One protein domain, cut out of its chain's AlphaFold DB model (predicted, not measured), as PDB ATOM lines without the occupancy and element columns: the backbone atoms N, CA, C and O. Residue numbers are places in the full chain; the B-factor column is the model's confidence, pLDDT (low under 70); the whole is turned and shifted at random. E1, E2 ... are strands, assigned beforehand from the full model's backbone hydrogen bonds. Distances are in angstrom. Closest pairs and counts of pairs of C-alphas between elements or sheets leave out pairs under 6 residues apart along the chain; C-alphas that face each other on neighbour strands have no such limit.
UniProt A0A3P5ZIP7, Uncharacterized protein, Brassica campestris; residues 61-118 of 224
ATOM      1  N   ILE A  61      16.707 -12.885  26.371       87.12
ATOM      2  CA  ILE A  61      17.212 -11.793  25.549       87.12
ATOM      3  C   ILE A  61      16.125 -10.733  25.418       87.12
ATOM      4  O   ILE A  61      14.974 -11.048  25.111       87.12
ATOM      5  N   ASP A  62      16.504  -9.484  25.659       90.69
ATOM      6  CA  ASP A  62      15.680  -8.326  25.347       90.69
ATOM      7  C   ASP A  62      16.108  -7.765  23.985       90.69
ATOM      8  O   ASP A  62      17.269  -7.396  23.777       90.69
ATOM      9  N   ARG A  63      15.189  -7.798  23.017       90.50
ATOM     10  CA  ARG A  63      15.434  -7.363  21.639       90.50
ATOM     11  C   ARG A  63      14.134  -6.810  21.038       90.50
ATOM     12  O   ARG A  63      13.544  -7.470  20.177       90.50
ATOM     13  N   PRO A  64      13.738  -5.575  21.403       91.00
ATOM     14  CA  PRO A  64      12.470  -4.972  20.979       91.00
ATOM     15  C   PRO A  64      12.358  -4.815  19.457       91.00
ATOM     16  O   PRO A  64      11.264  -4.805  18.908       91.00
ATOM     17  N   VAL A  65      13.493  -4.762  18.748       87.75
ATOM     18  CA  VAL A  65      13.536  -4.747  17.274       87.75
ATOM     19  C   VAL A  65      13.093  -6.065  16.623       87.75
ATOM     20  O   VAL A  65      12.783  -6.080  15.437       87.75
ATOM     21  N   THR A  66      13.114  -7.176  17.363       90.25
ATOM     22  CA  THR A  66      12.651  -8.493  16.901       90.25
ATOM     23  C   THR A  66      11.285  -8.817  17.483       90.25
ATOM     24  O   THR A  66      10.424  -9.315  16.763       90.25
ATOM     25  N   HIS A  67      11.094  -8.565  18.776       93.12
ATOM     26  CA  HIS A  67       9.840  -8.808  19.469       93.12
ATOM     27  C   HIS A  67       9.763  -7.935  20.723       93.12
ATOM     28  O   HIS A  67      10.766  -7.754  21.406       93.12
ATOM     29  N   GLU A  68       8.576  -7.417  21.027       94.81
ATOM     30  CA  GLU A  68       8.338  -6.458  22.117       94.81
ATOM     31  C   GLU A  68       8.570  -7.030  23.526       94.81
ATOM     32  O   GLU A  68       8.857  -6.284  24.456       94.81
ATOM     33  N   HIS A  69       8.469  -8.353  23.682       94.56
ATOM     34  CA  HIS A  69       8.697  -9.037  24.949       94.56
ATOM     35  C   HIS A  69      10.079  -9.682  25.011       94.56
ATOM     36  O   HIS A  69      10.627 -10.147  24.008       94.56
ATOM     37  N   THR A  70      10.586  -9.824  26.235       93.50
ATOM     38  CA  THR A  70      11.762 -10.640  26.526       93.50
ATOM     39  C   THR A  70      11.562 -12.070  26.023       93.50
ATOM     40  O   THR A  70      10.605 -12.755  26.390       93.50
ATOM     41  N   LEU A  71      12.497 -12.549  25.207       92.62
ATOM     42  CA  LEU A  71      12.457 -13.901  24.672       92.62
ATOM     43  C   LEU A  71      13.264 -14.847  25.558       92.62
ATOM     44  O   LEU A  71      14.372 -14.518  25.971       92.62
ATOM     45  N   THR A  72      12.751 -16.051  25.794       90.00
ATOM     46  CA  THR A  72      13.425 -17.088  26.586       90.00
ATOM     47  C   THR A  72      13.978 -18.183  25.687       90.00
ATOM     48  O   THR A  72      13.282 -18.696  24.814       90.00
ATOM     49  N   PHE A  73      15.223 -18.585  25.910       85.25
ATOM     50  CA  PHE A  73      15.854 -19.670  25.170       85.25
ATOM     51  C   PHE A  73      15.177 -21.022  25.457       85.25
ATOM     52  O   PHE A  73      15.053 -21.456  26.609       85.25
ATOM     53  N   ILE A  74      14.774 -21.719  24.396       81.00
ATOM     54  CA  ILE A  74      14.093 -23.011  24.456       81.00
ATOM     55  C   ILE A  74      15.133 -24.131  24.425       81.00
ATOM     56  O   ILE A  74      15.702 -24.476  23.395       81.00
ATOM     57  N   ARG A  75      15.358 -24.725  25.598       71.50
ATOM     58  CA  ARG A  75      16.381 -25.760  25.840       71.50
ATOM     59  C   ARG A  75      15.944 -27.180  25.473       71.50
ATOM     60  O   ARG A  75      16.688 -28.127  25.708       71.50
ATOM     61  N   GLN A  76      14.726 -27.343  24.966       69.25
ATOM     62  CA  GLN A  76      14.186 -28.636  24.566       69.25
ATOM     63  C   GLN A  76      14.009 -28.684  23.058       69.25
ATOM     64  O   GLN A  76      13.593 -27.697  22.443       69.25
ATOM     65  N   LYS A  77      14.273 -29.864  22.489       70.06
ATOM     66  CA  LYS A  77      13.839 -30.163  21.129       70.06
ATOM     67  C   LYS A  77      12.336 -29.953  21.059       70.06
ATOM     68  O   LYS A  77      11.596 -30.451  21.905       70.06
ATOM     69  N   ASN A  78      11.914 -29.189  20.075       72.69
ATOM     70  CA  ASN A  78      10.526 -28.837  19.867       72.69
ATOM     71  C   ASN A  78      10.260 -28.785  18.363       72.69
ATOM     72  O   ASN A  78      11.187 -28.701  17.560       72.69
ATOM     73  N   SER A  79       8.987 -28.860  17.998       76.62
ATOM     74  CA  SER A  79       8.528 -28.780  16.615       76.62
ATOM     75  C   SER A  79       7.894 -27.421  16.310       76.62
ATOM     76  O   SER A  79       6.988 -27.341  15.481       76.62
ATOM     77  N   PHE A  80       8.296 -26.361  17.019       83.19
ATOM     78  CA  PHE A  80       7.749 -25.035  16.772       83.19
ATOM     79  C   PHE A  80       8.306 -24.479  15.463       83.19
ATOM     80  O   PHE A  80       9.501 -24.569  15.181       83.19
ATOM     81  N   ASN A  81       7.422 -23.888  14.661       85.12
ATOM     82  CA  ASN A  81       7.826 -23.159  13.469       85.12
ATOM     83  C   ASN A  81       8.595 -21.908  13.879       85.12
ATOM     84  O   ASN A  81       8.148 -21.153  14.744       85.12
ATOM     85  N   CYS A  82       9.711 -21.637  13.210       89.38
ATOM     86  CA  CYS A  82      10.315 -20.321  13.312       89.38
ATOM     87  C   CYS A  82       9.467 -19.289  12.560       89.38
ATOM     88  O   CYS A  82       9.313 -19.379  11.344       89.38
ATOM     89  N   VAL A  83       9.001 -18.255  13.260       92.25
ATOM     90  CA  VAL A  83       8.212 -17.156  12.677       92.25
ATOM     91  C   VAL A  83       8.953 -16.410  11.569       92.25
ATOM     92  O   VAL A  83       8.334 -15.873  10.667       92.25
ATOM     93  N   ALA A  84      10.284 -16.385  11.593       92.19
ATOM     94  CA  ALA A  84      11.067 -15.626  10.625       92.19
ATOM     95  C   ALA A  84      11.302 -16.369   9.304       92.19
ATOM     96  O   ALA A  84      11.382 -15.715   8.270       92.19
ATOM     97  N   CYS A  85      11.462 -17.699   9.339       89.00
ATOM     98  CA  CYS A  85      11.850 -18.497   8.169       89.00
ATOM     99  C   CYS A  85      10.896 -19.647   7.825       89.00
ATOM    100  O   CYS A  85      11.110 -20.318   6.820       89.00
ATOM    101  N   GLY A  86       9.889 -19.912   8.660       83.94
ATOM    102  CA  GLY A  86       8.867 -20.938   8.442       83.94
ATOM    103  C   GLY A  86       9.310 -22.380   8.645       83.94
ATOM    104  O   GLY A  86       8.478 -23.275   8.592       83.94
ATOM    105  N   MET A  87      10.590 -22.632   8.909       79.75
ATOM    106  CA  MET A  87      11.093 -23.995   9.072       79.75
ATOM    107  C   MET A  87      10.836 -24.518  10.491       79.75
ATOM    108  O   MET A  87      11.212 -23.864  11.467       79.75
ATOM    109  N   VAL A  88      10.269 -25.727  10.590       66.00
ATOM    110  CA  VAL A  88      10.467 -26.626  11.738       66.00
ATOM    111  C   VAL A  88      11.819 -27.291  11.534       66.00
ATOM    112  O   VAL A  88      12.097 -27.799  10.446       66.00
ATOM    113  N   VAL A  89      12.680 -27.324  12.544       59.50
ATOM    114  CA  VAL A  89      13.934 -28.081  12.441       59.50
ATOM    115  C   VAL A  89      13.629 -29.575  12.491       59.50
ATOM    116  O   VAL A  89      13.705 -30.213  13.534       59.50
ATOM    117  N   ALA A  90      13.282 -30.140  11.344       41.28
ATOM    118  CA  ALA A  90      13.235 -31.569  11.113       41.28
ATOM    119  C   ALA A  90      13.352 -31.804   9.609       41.28
ATOM    120  O   ALA A  90      12.346 -31.885   8.923       41.28
ATOM    121  N   ASN A  91      14.583 -31.842   9.095       34.41
ATOM    122  CA  ASN A  91      14.994 -32.816   8.082       34.41
ATOM    123  C   ASN A  91      16.519 -32.785   7.945       34.41
ATOM    124  O   ASN A  91      17.136 -31.760   7.666       34.41
ATOM    125  N   LYS A  92      17.121 -33.948   8.200       37.88
ATOM    126  CA  LYS A  92      18.568 -34.196   8.255       37.88
ATOM    127  C   LYS A  92      19.284 -34.026   6.909       37.88
ATOM    128  O   LYS A  92      20.507 -34.065   6.889       37.88
ATOM    129  N   GLU A  93      18.558 -33.837   5.810       39.72
ATOM    130  CA  GLU A  93      19.104 -34.036   4.461       39.72
ATOM    131  C   GLU A  93      19.413 -32.747   3.683       39.72
ATOM    132  O   GLU A  93      20.073 -32.819   2.654       39.72
ATOM    133  N   MET A  94      19.045 -31.558   4.181       40.66
ATOM    134  CA  MET A  94      19.380 -30.284   3.505       40.66
ATOM    135  C   MET A  94      20.195 -29.296   4.348       40.66
ATOM    136  O   MET A  94      20.437 -28.167   3.922       40.66
ATOM    137  N   ASN A  95      20.704 -29.719   5.507       42.44
ATOM    138  CA  ASN A  95      21.462 -28.841   6.394       42.44
ATOM    139  C   ASN A  95      22.922 -29.300   6.444       42.44
ATOM    140  O   ASN A  95      23.260 -30.237   7.162       42.44
ATOM    141  N   PHE A  96      23.809 -28.587   5.745       40.12
ATOM    142  CA  PHE A  96      25.267 -28.792   5.778       40.12
ATOM    143  C   PHE A  96      25.887 -28.619   7.194       40.12
ATOM    144  O   PHE A  96      27.060 -28.905   7.400       40.12
ATOM    145  N   TYR A  97      25.096 -28.216   8.198       38.41
ATOM    146  CA  TYR A  97      25.471 -28.178   9.616       38.41
ATOM    147  C   TYR A  97      24.292 -28.605  10.508       38.41
ATOM    148  O   TYR A  97      23.577 -27.752  11.025       38.41
ATOM    149  N   GLY A  98      24.058 -29.911  10.688       40.84
ATOM    150  CA  GLY A  98      22.980 -30.494  11.511       40.84
ATOM    151  C   GLY A  98      22.989 -30.123  13.007       40.84
ATOM    152  O   GLY A  98      23.178 -30.983  13.863       40.84
ATOM    153  N   MET A  99      22.775 -28.847  13.338       46.19
ATOM    154  CA  MET A  99      22.916 -28.275  14.680       46.19
ATOM    155  C   MET A  99      21.816 -27.243  14.986       46.19
ATOM    156  O   MET A  99      22.076 -26.217  15.604       46.19
ATOM    157  N   TYR A 100      20.584 -27.477  14.531       51.12
ATOM    158  CA  TYR A 100      19.477 -26.530  14.742       51.12
ATOM    159  C   TYR A 100      18.424 -27.007  15.749       51.12
ATOM    160  O   TYR A 100      17.536 -26.243  16.102       51.12
ATOM    161  N   GLU A 101      18.509 -28.241  16.257       54.06
ATOM    162  CA  GLU A 101      17.402 -28.845  17.020       54.06
ATOM    163  C   GLU A 101      17.116 -28.162  18.378       54.06
ATOM    164  O   GLU A 101      16.074 -28.422  18.974       54.06
ATOM    165  N   ILE A 102      18.020 -27.306  18.888       60.03
ATOM    166  CA  ILE A 102      17.906 -26.633  20.202       60.03
ATOM    167  C   ILE A 102      18.493 -25.212  20.142       60.03
ATOM    168  O   ILE A 102      19.338 -24.849  20.950       60.03
ATOM    169  N   ASN A 103      18.097 -24.417  19.145       73.56
ATOM    170  CA  ASN A 103      18.601 -23.050  18.952       73.56
ATOM    171  C   ASN A 103      17.462 -22.054  18.701       73.56
ATOM    172  O   ASN A 103      17.480 -21.308  17.722       73.56
ATOM    173  N   MET A 104      16.448 -22.057  19.570       84.88
ATOM    174  CA  MET A 104      15.295 -21.160  19.458       84.88
ATOM    175  C   MET A 104      15.104 -20.315  20.710       84.88
ATOM    176  O   MET A 104      15.335 -20.771  21.827       84.88
ATOM    177  N   TYR A 105      14.616 -19.101  20.508       89.19
ATOM    178  CA  TYR A 105      14.069 -18.233  21.536       89.19
ATOM    179  C   TYR A 105      12.552 -18.172  21.379       89.19
ATOM    180  O   TYR A 105      12.041 -18.198  20.258       89.19
ATOM    181  N   GLY A 106      11.833 -18.110  22.496       92.06
ATOM    182  CA  GLY A 106      10.381 -18.095  22.514       92.06
ATOM    183  C   GLY A 106       9.801 -17.056  23.467       92.06
ATOM    184  O   GLY A 106      10.311 -16.858  24.569       92.06
ATOM    185  N   CYS A 107       8.700 -16.437  23.052       94.56
ATOM    186  CA  CYS A 107       7.764 -15.730  23.917       94.56
ATOM    187  C   CYS A 107       6.471 -16.547  23.952       94.56
ATOM    188  O   CYS A 107       5.703 -16.569  22.988       94.56
ATOM    189  N   LEU A 108       6.256 -17.255  25.064       90.12
ATOM    190  CA  LEU A 108       5.078 -18.106  25.245       90.12
ATOM    191  C   LEU A 108       3.760 -17.314  25.213       90.12
ATOM    192  O   LEU A 108       2.850 -17.777  24.528       90.12
ATOM    193  N   PRO A 109       3.642 -16.128  25.856       93.69
ATOM    194  CA  PRO A 109       2.423 -15.317  25.773       93.69
ATOM    195  C   PRO A 109       1.993 -14.981  24.341       93.69
ATOM    196  O   PRO A 109       0.801 -14.939  24.055       93.69
ATOM    197  N   CYS A 110       2.954 -14.780  23.436       93.19
ATOM    198  CA  CYS A 110       2.689 -14.397  22.049       93.19
ATOM    199  C   CYS A 110       2.714 -15.573  21.067       93.19
ATOM    200  O   CYS A 110       2.566 -15.349  19.868       93.19
ATOM    201  N   ASN A 111       2.954 -16.805  21.536       90.62
ATOM    202  CA  ASN A 111       3.214 -17.963  20.674       90.62
ATOM    203  C   ASN A 111       4.300 -17.673  19.608       90.62
ATOM    204  O   ASN A 111       4.222 -18.115  18.462       90.62
ATOM    205  N   PHE A 112       5.306 -16.879  19.981       92.50
ATOM    206  CA  PHE A 112       6.355 -16.404  19.085       92.50
ATOM    207  C   PHE A 112       7.605 -17.249  19.295       92.50
ATOM    208  O   PHE A 112       8.156 -17.257  20.394       92.50
ATOM    209  N   PHE A 113       8.077 -17.929  18.251       91.75
ATOM    210  CA  PHE A 113       9.282 -18.755  18.301       91.75
ATOM    211  C   PHE A 113      10.208 -18.409  17.145       91.75
ATOM    212  O   PHE A 113       9.803 -18.418  15.986       91.75
ATOM    213  N   ILE A 114      11.470 -18.125  17.437       90.56
ATOM    214  CA  ILE A 114      12.448 -17.697  16.441       90.56
ATOM    215  C   ILE A 114      13.757 -18.453  16.627       90.56
ATOM    216  O   ILE A 114      14.226 -18.618  17.752       90.56
ATOM    217  N   HIS A 115      14.368 -18.925  15.537       87.75
ATOM    218  CA  HIS A 115      15.738 -19.423  15.622       87.75
ATOM    219  C   HIS A 115      16.664 -18.298  16.066       87.75
ATOM    220  O   HIS A 115      16.484 -17.149  15.663       87.75
ATOM    221  N   ARG A 116      17.701 -18.639  16.827       83.94
ATOM    222  CA  ARG A 116      18.690 -17.668  17.286       83.94
ATOM    223  C   ARG A 116      19.287 -16.867  16.129       83.94
ATOM    224  O   ARG A 116      19.271 -15.643  16.182       83.94
ATOM    225  N   ASP A 117      19.714 -17.549  15.071       82.94
ATOM    226  CA  ASP A 117      20.258 -16.910  13.866       82.94
ATOM    227  C   ASP A 117      19.207 -16.067  13.142       82.94
ATOM    228  O   ASP A 117      19.501 -14.989  12.627       82.94
ATOM    229  N   CYS A 118      17.954 -16.525  13.141       90.31
ATOM    230  CA  CYS A 118      16.879 -15.811  12.473       90.31
ATOM    231  C   CYS A 118      16.547 -14.461  13.120       90.31
ATOM    232  O   CYS A 118      16.007 -13.595  12.437       90.31
TER     233      CYS A 118
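AT A GLANCE: This is residues 61 to 118 of the 224 residues of an uncharacterized protein of Brassica campestris (UniProt A0A3P5ZIP7). With little regular structure, this is a small meander sheet, E1 to E3, each strand the antiparallel neighbour of the one before, and a long loop, residues 75 to 103, whose residues 91 to 97 stick out. The printed part has 58 residues, 12 of them in three named strands, with no named helix: all strand. It is compact, with a radius of gyration of the C-alphas of 11.4 A, yet elongated, spanning 34 by 20 by 16 A.

IN THESE COORDINATES: Find C-alpha 71 at (12.457, -13.901, 24.672), where E1, residues 71 to 74, begins. E2 is residues 104 to 107; E3, residues 112 to 115, ends at (15.738, -19.423, 15.622).

HOW THE PARTS SIT: Look first at hairpin E1 and E2, antiparallel at 133 degrees: N 72 and O 106 are 2.8 A apart, within hydrogen-bond range. In hairpin E2 and E3, at 163 degrees, find N 105 and O 114, 2.8 A apart. E1 and E3 are edge strands.

THE WHOLE: The farthest C-alphas, of Glu 68 and Glu 93, are 34.5 A apart. The printed part has no cut. E1 to E2 is a long link; residues 76 and 88 to 102 have pLDDT under 70.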